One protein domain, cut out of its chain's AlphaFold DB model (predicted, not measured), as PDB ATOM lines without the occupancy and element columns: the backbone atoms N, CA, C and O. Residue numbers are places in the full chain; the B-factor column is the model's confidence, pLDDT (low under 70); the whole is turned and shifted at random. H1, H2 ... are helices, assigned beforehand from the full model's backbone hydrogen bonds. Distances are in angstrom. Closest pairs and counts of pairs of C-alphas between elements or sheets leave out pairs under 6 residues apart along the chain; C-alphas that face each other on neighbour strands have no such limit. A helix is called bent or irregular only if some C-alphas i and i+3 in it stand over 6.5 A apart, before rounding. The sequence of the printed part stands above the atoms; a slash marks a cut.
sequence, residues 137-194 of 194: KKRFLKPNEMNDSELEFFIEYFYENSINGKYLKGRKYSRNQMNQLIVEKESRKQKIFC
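AT A GLANCE: This is residues 137 to 194 of the 194 residues of an uncharacterized protein of Algoriella xinjiangensis (UniProt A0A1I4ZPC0). The model is a helical hairpin of two long helices, H2 and H3, side by side and running opposite ways, with a single short helical turn, H1, near H2. H3 is the longer arm and makes the longest axis, and its end, with residues 189 to 194, sticks out free. The printed part has 58 residues with three named helices, H1, H2 and H3 in that order along the chain, and no named strand; the class is all helix. It is only just compact, close to loose, with a radius of gyration of the C-alphas of 12.0 A, and spans 42 by 20 by 14 A.

HOW THE PARTS SIT: H1, residues 137 to 140, is close to but not clearly touching H2, residues 148 to 164; their closest C-alphas, those of Arg 139 and Phe 154, are 6.4 A apart. H2 touches H3, residues 168 to 192, and their closest C-alphas, those of Ser 162 and Arg 171, are 4.2 A apart. These two form a hairpin, at a shallow tilt of 26 degrees, opposite ways. H1 and H3 are apart. In H2 and H3 every O i to N i+4 pair is within hydrogen-bond range; H1 is too short for such a pair, and its 1 pair of O i to N i+3 is within range.

IN THESE COORDINATES: H1 begins at C-alpha 137 at (-40.347, 297.827, -9.647) and is 6.2 A long from first to last C-alpha; it is neither bent nor irregular, but only just. H2 begins at C-alpha 148 at (-42.497, 284.440, -18.489) and is 24.5 A long. H3 is 36.9 A long and ends at C-alpha 192 at (-45.791, 272.010, -19.605).

THE WHOLE: The C-alphas farthest apart, those of Lys 166 and Cys 194, are 42.4 A apart. The link from H1 to H2 is short, with 7 residues, and that from H2 to H3 is tight, with 3. The printed part has no cut. Its mean pLDDT is 90.4, and residues 193 to 194 are under 70.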
ATOM      1  N   LYS A 137     -39.863 298.201 -10.990       88.44
ATOM      2  CA  LYS A 137     -40.347 297.827  -9.647       88.44
ATOM      3  C   LYS A 137     -40.666 296.341  -9.523       88.44
ATOM      4  O   LYS A 137     -40.616 295.802  -8.417       88.44
ATOM      5  N   LYS A 138     -40.960 295.663 -10.633       89.69
ATOM      6  CA  LYS A 138     -41.269 294.234 -10.629       89.69
ATOM      7  C   LYS A 138     -40.082 293.375 -10.202       89.69
ATOM      8  O   LYS A 138     -40.325 292.288  -9.705       89.69
ATOM      9  N   ARG A 139     -38.837 293.874 -10.213       89.88
ATOM     10  CA  ARG A 139     -37.661 293.133  -9.702       89.88
ATOM     11  C   ARG A 139     -37.764 292.694  -8.235       89.88
ATOM     12  O   ARG A 139     -36.955 291.888  -7.788       89.88
ATOM     13  N   PHE A 140     -38.695 293.278  -7.477       92.50
ATOM     14  CA  PHE A 140     -38.952 292.946  -6.075       92.50
ATOM     15  C   PHE A 140     -40.080 291.924  -5.877       92.50
ATOM     16  O   PHE A 140     -40.321 291.515  -4.741       92.50
ATOM     17  N   LEU A 141     -40.785 291.539  -6.945       92.81
ATOM     18  CA  LEU A 141     -41.804 290.496  -6.893       92.81
ATOM     19  C   LEU A 141     -41.166 289.128  -6.665       92.81
ATOM     20  O   LEU A 141     -39.997 288.893  -6.984       92.81
ATOM     21  N   LYS A 142     -41.954 288.199  -6.127       93.50
ATOM     22  CA  LYS A 142     -41.541 286.800  -6.050       93.50
ATOM     23  C   LYS A 142     -41.533 286.184  -7.455       93.50
ATOM     24  O   LYS A 142     -42.345 286.577  -8.291       93.50
ATOM     25  N   PRO A 143     -40.689 285.169  -7.715       94.00
ATOM     26  CA  PRO A 143     -40.623 284.533  -9.033       94.00
ATOM     27  C   PRO A 143     -41.986 284.049  -9.563       94.00
ATOM     28  O   PRO A 143     -42.294 284.200 -10.742       94.00
ATOM     29  N   ASN A 144     -42.840 283.523  -8.684       92.88
ATOM     30  CA  ASN A 144     -44.167 283.017  -9.038       92.88
ATOM     31  C   ASN A 144     -45.210 284.111  -9.348       92.88
ATOM     32  O   ASN A 144     -46.285 283.790  -9.843       92.88
ATOM     33  N   GLU A 145     -44.915 285.380  -9.058       93.56
ATOM     34  CA  GLU A 145     -45.784 286.534  -9.338       93.56
ATOM     35  C   GLU A 145     -45.481 287.173 -10.706       93.56
ATOM     36  O   GLU A 145     -46.200 288.073 -11.133       93.56
ATOM     37  N   MET A 146     -44.428 286.715 -11.394       92.44
ATOM     38  CA  MET A 146     -44.002 287.220 -12.701       92.44
ATOM     39  C   MET A 146     -44.547 286.368 -13.848       92.44
ATOM     40  O   MET A 146     -44.628 285.143 -13.734       92.44
ATOM     41  N   ASN A 147     -44.852 286.983 -14.989       91.81
ATOM     42  CA  ASN A 147     -45.047 286.247 -16.242       91.81
ATOM     43  C   ASN A 147     -43.697 285.824 -16.862       91.81
ATOM     44  O   ASN A 147     -42.631 286.198 -16.378       91.81
ATOM     45  N   ASP A 148     -43.726 285.012 -17.919       90.50
ATOM     46  CA  ASP A 148     -42.497 284.440 -18.489       90.50
ATOM     47  C   ASP A 148     -41.579 285.488 -19.141       90.50
ATOM     48  O   ASP A 148     -40.359 285.381 -19.027       90.50
ATOM     49  N   SER A 149     -42.151 286.533 -19.751       89.25
ATOM     50  CA  SER A 149     -41.388 287.653 -20.324       89.25
ATOM     51  C   SER A 149     -40.691 288.470 -19.228       89.25
ATOM     52  O   SER A 149     -39.511 288.800 -19.326       89.25
ATOM     53  N   GLU A 150     -41.391 288.717 -18.118       91.69
ATOM     54  CA  GLU A 150     -40.833 289.374 -16.932       91.69
ATOM     55  C   GLU A 150     -39.709 288.557 -16.293       91.69
ATOM     56  O   GLU A 150     -38.670 289.118 -15.944       91.69
ATOM     57  N   LEU A 151     -39.885 287.236 -16.176       92.88
ATOM     58  CA  LEU A 151     -38.837 286.340 -15.687       92.88
ATOM     59  C   LEU A 151     -37.588 286.424 -16.564       92.88
ATOM     60  O   LEU A 151     -36.486 286.546 -16.036       92.88
ATOM     61  N   GLU A 152     -37.742 286.365 -17.887       92.50
ATOM     62  CA  GLU A 152     -36.618 286.453 -18.824       92.50
ATOM     63  C   GLU A 152     -35.869 287.774 -18.709       92.50
ATOM     64  O   GLU A 152     -34.650 287.771 -18.515       92.50
ATOM     65  N   PHE A 153     -36.605 288.883 -18.720       92.69
ATOM     66  CA  PHE A 153     -36.036 290.213 -18.563       92.69
ATOM     67  C   PHE A 153     -35.265 290.362 -17.246       92.69
ATOM     68  O   PHE A 153     -34.123 290.825 -17.239       92.69
ATOM     69  N   PHE A 154     -35.847 289.946 -16.114       94.50
ATOM     70  CA  PHE A 154     -35.175 290.105 -14.824       94.50
ATOM     71  C   PHE A 154     -34.015 289.127 -14.621       94.50
ATOM     72  O   PHE A 154     -33.064 289.470 -13.915       94.50
ATOM     73  N   ILE A 155     -34.027 287.950 -15.256       95.12
ATOM     74  CA  ILE A 155     -32.858 287.060 -15.288       95.12
ATOM     75  C   ILE A 155     -31.677 287.773 -15.952       95.12
ATOM     76  O   ILE A 155     -30.594 287.811 -15.365       95.12
ATOM     77  N   GLU A 156     -31.882 288.377 -17.123       94.06
ATOM     78  CA  GLU A 156     -30.837 289.122 -17.835       94.06
ATOM     79  C   GLU A 156     -30.381 290.355 -17.039       94.06
ATOM     80  O   GLU A 156     -29.186 290.551 -16.808       94.06
ATOM     81  N   TYR A 157     -31.329 291.126 -16.500       92.88
ATOM     82  CA  TYR A 157     -31.041 292.254 -15.616       92.88
ATOM     83  C   TYR A 157     -30.139 291.849 -14.440       92.88
ATOM     84  O   TYR A 157     -29.129 292.503 -14.153       92.88
ATOM     85  N   PHE A 158     -30.478 290.771 -13.723       95.62
ATOM     86  CA  PHE A 158     -29.682 290.325 -12.583       95.62
ATOM     87  C   PHE A 158     -28.354 289.692 -13.010       95.62
ATOM     88  O   PHE A 158     -27.376 289.823 -12.269       95.62
ATOM     89  N   TYR A 159     -28.282 289.075 -14.190       95.19
ATOM     90  CA  TYR A 159     -27.037 288.585 -14.771       95.19
ATOM     91  C   TYR A 159     -26.038 289.728 -14.991       95.19
ATOM     92  O   TYR A 159     -24.945 289.693 -14.416       95.19
ATOM     93  N   GLU A 160     -26.443 290.789 -15.692       91.81
ATOM     94  CA  GLU A 160     -25.610 291.972 -15.950       91.81
ATOM     95  C   GLU A 160     -25.120 292.616 -14.647       91.81
ATOM     96  O   GLU A 160     -23.925 292.856 -14.443       91.81
ATOM     97  N   ASN A 161     -26.026 292.805 -13.683       90.75
ATOM     98  CA  ASN A 161     -25.679 293.351 -12.370       90.75
ATOM     99  C   ASN A 161     -24.751 292.428 -11.555       90.75
ATOM    100  O   ASN A 161     -23.971 292.901 -10.720       90.75
ATOM    101  N   SER A 162     -24.787 291.112 -11.790       92.69
ATOM    102  CA  SER A 162     -23.897 290.151 -11.128       92.69
ATOM    103  C   SER A 162     -22.441 290.241 -11.603       92.69
ATOM    104  O   SER A 162     -21.519 289.886 -10.849       92.69
ATOM    105  N   ILE A 163     -22.238 290.731 -12.828       89.62
ATOM    106  CA  ILE A 163     -20.934 290.930 -13.462       89.62
ATOM    107  C   ILE A 163     -20.441 292.344 -13.161       89.62
ATOM    108  O   ILE A 163     -19.381 292.509 -12.552       89.62
ATOM    109  N   ASN A 164     -21.262 293.343 -13.488       89.06
ATOM    110  CA  ASN A 164     -20.887 294.755 -13.521       89.06
ATOM    111  C   ASN A 164     -21.080 295.487 -12.181       89.06
ATOM    112  O   ASN A 164     -20.675 296.638 -12.022       89.06
ATOM    113  N   GLY A 165     -21.681 294.838 -11.178       84.75
ATOM    114  CA  GLY A 165     -21.945 295.457  -9.881       84.75
ATOM    115  C   GLY A 165     -20.672 295.918  -9.153       84.75
ATOM    116  O   GLY A 165     -19.792 295.119  -8.828       84.75
ATOM    117  N   LYS A 166     -20.623 297.206  -8.785       85.69
ATOM    118  CA  LYS A 166     -19.488 297.853  -8.092       85.69
ATOM    119  C   LYS A 166     -19.024 297.118  -6.827       85.69
ATOM    120  O   LYS A 166     -17.831 297.032  -6.552       85.69
ATOM    121  N   TYR A 167     -19.963 296.591  -6.037       88.12
ATOM    122  CA  TYR A 167     -19.673 295.951  -4.752       88.12
ATOM    123  C   TYR A 167     -19.918 294.445  -4.794       88.12
ATOM    124  O   TYR A 167     -20.928 293.981  -5.320       88.12
ATOM    125  N   LEU A 168     -19.050 293.674  -4.128       88.69
ATOM    126  CA  LEU A 168     -19.195 292.216  -4.024       88.69
ATOM    127  C   LEU A 168     -20.550 291.802  -3.424       88.69
ATOM    128  O   LEU A 168     -21.162 290.856  -3.910       88.69
ATOM    129  N   LYS A 169     -21.041 292.528  -2.407       90.38
ATOM    130  CA  LYS A 169     -22.353 292.264  -1.791       90.38
ATOM    131  C   LYS A 169     -23.512 292.401  -2.783       90.38
ATOM    132  O   LYS A 169     -24.391 291.550  -2.798       90.38
ATOM    133  N   GLY A 170     -23.466 293.420  -3.645       91.06
ATOM    134  CA  GLY A 170     -24.473 293.640  -4.685       91.06
ATOM    135  C   GLY A 170     -24.430 292.524  -5.720       91.06
ATOM    136  O   GLY A 170     -25.440 291.883  -5.971       91.06
ATOM    137  N   ARG A 171     -23.232 292.184  -6.208       94.94
ATOM    138  CA  ARG A 171     -23.056 291.081  -7.162       94.94
ATOM    139  C   ARG A 171     -23.544 289.736  -6.614       94.94
ATOM    140  O   ARG A 171     -24.133 288.957  -7.355       94.94
ATOM    141  N   LYS A 172     -23.302 289.439  -5.330       94.56
ATOM    142  CA  LYS A 172     -23.819 288.222  -4.671       94.56
ATOM    143  C   LYS A 172     -25.346 288.223  -4.586       94.56
ATOM    144  O   LYS A 172     -25.959 287.211  -4.900       94.56
ATOM    145  N   TYR A 173     -25.941 289.351  -4.205       95.00
ATOM    146  CA  TYR A 173     -27.395 289.509  -4.190       95.00
ATOM    147  C   TYR A 173     -27.998 289.257  -5.579       95.00
ATOM    148  O   TYR A 173     -28.891 288.423  -5.701       95.00
ATOM    149  N   SER A 174     -27.446 289.876  -6.629       95.38
ATOM    150  CA  SER A 174     -27.915 289.685  -8.004       95.38
ATOM    151  C   SER A 174     -27.819 288.226  -8.460       95.38
ATOM    152  O   SER A 174     -28.784 287.712  -9.009       95.38
ATOM    153  N   ARG A 175     -26.722 287.510  -8.150       95.88
ATOM    154  CA  ARG A 175     -26.622 286.061  -8.442       95.88
ATOM    155  C   ARG A 175     -27.727 285.256  -7.765       95.88
ATOM    156  O   ARG A 175     -28.315 284.382  -8.388       95.88
ATOM    157  N   ASN A 176     -28.012 285.548  -6.498       96.38
ATOM    158  CA  ASN A 176     -29.038 284.821  -5.757       96.38
ATOM    159  C   ASN A 176     -30.438 285.064  -6.335       96.38
ATOM    160  O   ASN A 176     -31.198 284.113  -6.471       96.38
ATOM    161  N   GLN A 177     -30.766 286.310  -6.692       96.44
ATOM    162  CA  GLN A 177     -32.043 286.636  -7.338       96.44
ATOM    163  C   GLN A 177     -32.162 285.970  -8.711       96.44
ATOM    164  O   GLN A 177     -33.141 285.277  -8.963       96.44
ATOM    165  N   MET A 178     -31.128 286.080  -9.550       96.31
ATOM    166  CA  MET A 178     -31.069 285.414 -10.853       96.31
ATOM    167  C   MET A 178     -31.339 283.908 -10.731       96.31
ATOM    168  O   MET A 178     -32.191 283.376 -11.435       96.31
ATOM    169  N   ASN A 179     -30.674 283.226  -9.793       96.56
ATOM    170  CA  ASN A 179     -30.853 281.788  -9.588       96.56
ATOM    171  C   ASN A 179     -32.288 281.430  -9.164       96.56
ATOM    172  O   ASN A 179     -32.818 280.426  -9.628       96.56
ATOM    173  N   GLN A 180     -32.937 282.240  -8.320       96.38
ATOM    174  CA  GLN A 180     -34.336 282.014  -7.925       96.38
ATOM    175  C   GLN A 180     -35.294 282.108  -9.120       96.38
ATOM    176  O   GLN A 180     -36.201 281.287  -9.243       96.38
ATOM    177  N   LEU A 181     -35.075 283.075 -10.013       96.69
ATOM    178  CA  LEU A 181     -35.890 283.251 -11.218       96.69
ATOM    179  C   LEU A 181     -35.652 282.129 -12.241       96.69
ATOM    180  O   LEU A 181     -36.606 281.643 -12.844       96.69
ATOM    181  N   ILE A 182     -34.401 281.676 -12.402       95.69
ATOM    182  CA  ILE A 182     -34.062 280.531 -13.265       95.69
ATOM    183  C   ILE A 182     -34.781 279.266 -12.786       95.69
ATOM    184  O   ILE A 182     -35.408 278.587 -13.596       95.69
ATOM    185  N   VAL A 183     -34.755 278.984 -11.478       96.19
ATOM    186  CA  VAL A 183     -35.437 277.815 -10.895       96.19
ATOM    187  C   VAL A 183     -36.943 277.852 -11.171       96.19
ATOM    188  O   VAL A 183     -37.519 276.848 -11.590       96.19
ATOM    189  N   GLU A 184     -37.588 279.007 -10.990       95.50
ATOM    190  CA  GLU A 184     -39.009 279.169 -11.317       95.50
ATOM    191  C   GLU A 184     -39.272 278.912 -12.808       95.50
ATOM    192  O   GLU A 184     -40.149 278.115 -13.147       95.50
ATOM    193  N   LYS A 185     -38.475 279.513 -13.700       94.31
ATOM    194  CA  LYS A 185     -38.590 279.331 -15.154       94.31
ATOM    195  C   LYS A 185     -38.456 277.859 -15.564       94.31
ATOM    196  O   LYS A 185     -39.224 277.375 -16.395       94.31
ATOM    197  N   GLU A 186     -37.503 277.134 -14.988       93.38
ATOM    198  CA  GLU A 186     -37.319 275.699 -15.235       93.38
ATOM    199  C   GLU A 186     -38.500 274.870 -14.719       93.38
ATOM    200  O   GLU A 186     -38.972 273.968 -15.418       93.38
ATOM    201  N   SER A 187     -39.040 275.215 -13.547       92.62
ATOM    202  CA  SER A 187     -40.209 274.536 -12.979       92.62
ATOM    203  C   SER A 187     -41.462 274.688 -13.853       92.62
ATOM    204  O   SER A 187     -42.236 273.739 -14.001       92.62
ATOM    205  N   ARG A 188     -41.644 275.853 -14.493       91.69
ATOM    206  CA  ARG A 188     -42.743 276.101 -15.441       91.69
ATOM    207  C   ARG A 188     -42.603 275.256 -16.694       91.69
ATOM    208  O   ARG A 188     -43.579 274.646 -17.116       91.69
ATOM    209  N   LYS A 189     -41.387 275.151 -17.241       86.75
ATOM    210  CA  LYS A 189     -41.113 274.277 -18.388       86.75
ATOM    211  C   LYS A 189     -41.471 272.828 -18.074       86.75
ATOM    212  O   LYS A 189     -42.186 272.217 -18.853       86.75
ATOM    213  N   GLN A 190     -41.047 272.300 -16.926       79.75
ATOM    214  CA  GLN A 190     -41.354 270.915 -16.540       79.75
ATOM    215  C   GLN A 190     -42.862 270.648 -16.414       79.75
ATOM    216  O   GLN A 190     -43.315 269.588 -16.827       79.75
ATOM    217  N   LYS A 191     -43.652 271.611 -15.920       75.62
ATOM    218  CA  LYS A 191     -45.120 271.492 -15.839       75.62
ATOM    219  C   LYS A 191     -45.830 271.482 -17.195       75.62
ATOM    220  O   LYS A 191     -46.956 271.016 -17.257       75.62
ATOM    221  N   ILE A 192     -45.213 272.009 -18.250       72.81
ATOM    222  CA  ILE A 192     -45.791 272.010 -19.605       72.81
ATOM    223  C   ILE A 192     -45.611 270.639 -20.288       72.81
ATOM    224  O   ILE A 192     -46.365 270.307 -21.197       72.81
ATOM    225  N   PHE A 193     -44.633 269.834 -19.853       57.50
ATOM    226  CA  PHE A 193     -44.313 268.517 -20.426       57.50
ATOM    227  C   PHE A 193     -44.874 267.318 -19.630       57.50
ATOM    228  O   PHE A 193     -44.566 266.178 -19.981       57.50
ATOM    229  N   CYS A 194     -45.678 267.562 -18.590       48.72
ATOM    230  CA  CYS A 194     -46.391 266.553 -17.795       48.72
ATOM    231  C   CYS A 194     -47.900 266.686 -18.009       48.72
ATOM    232  O   CYS A 194     -48.571 265.633 -18.079       48.72
TER     233      CYS A 194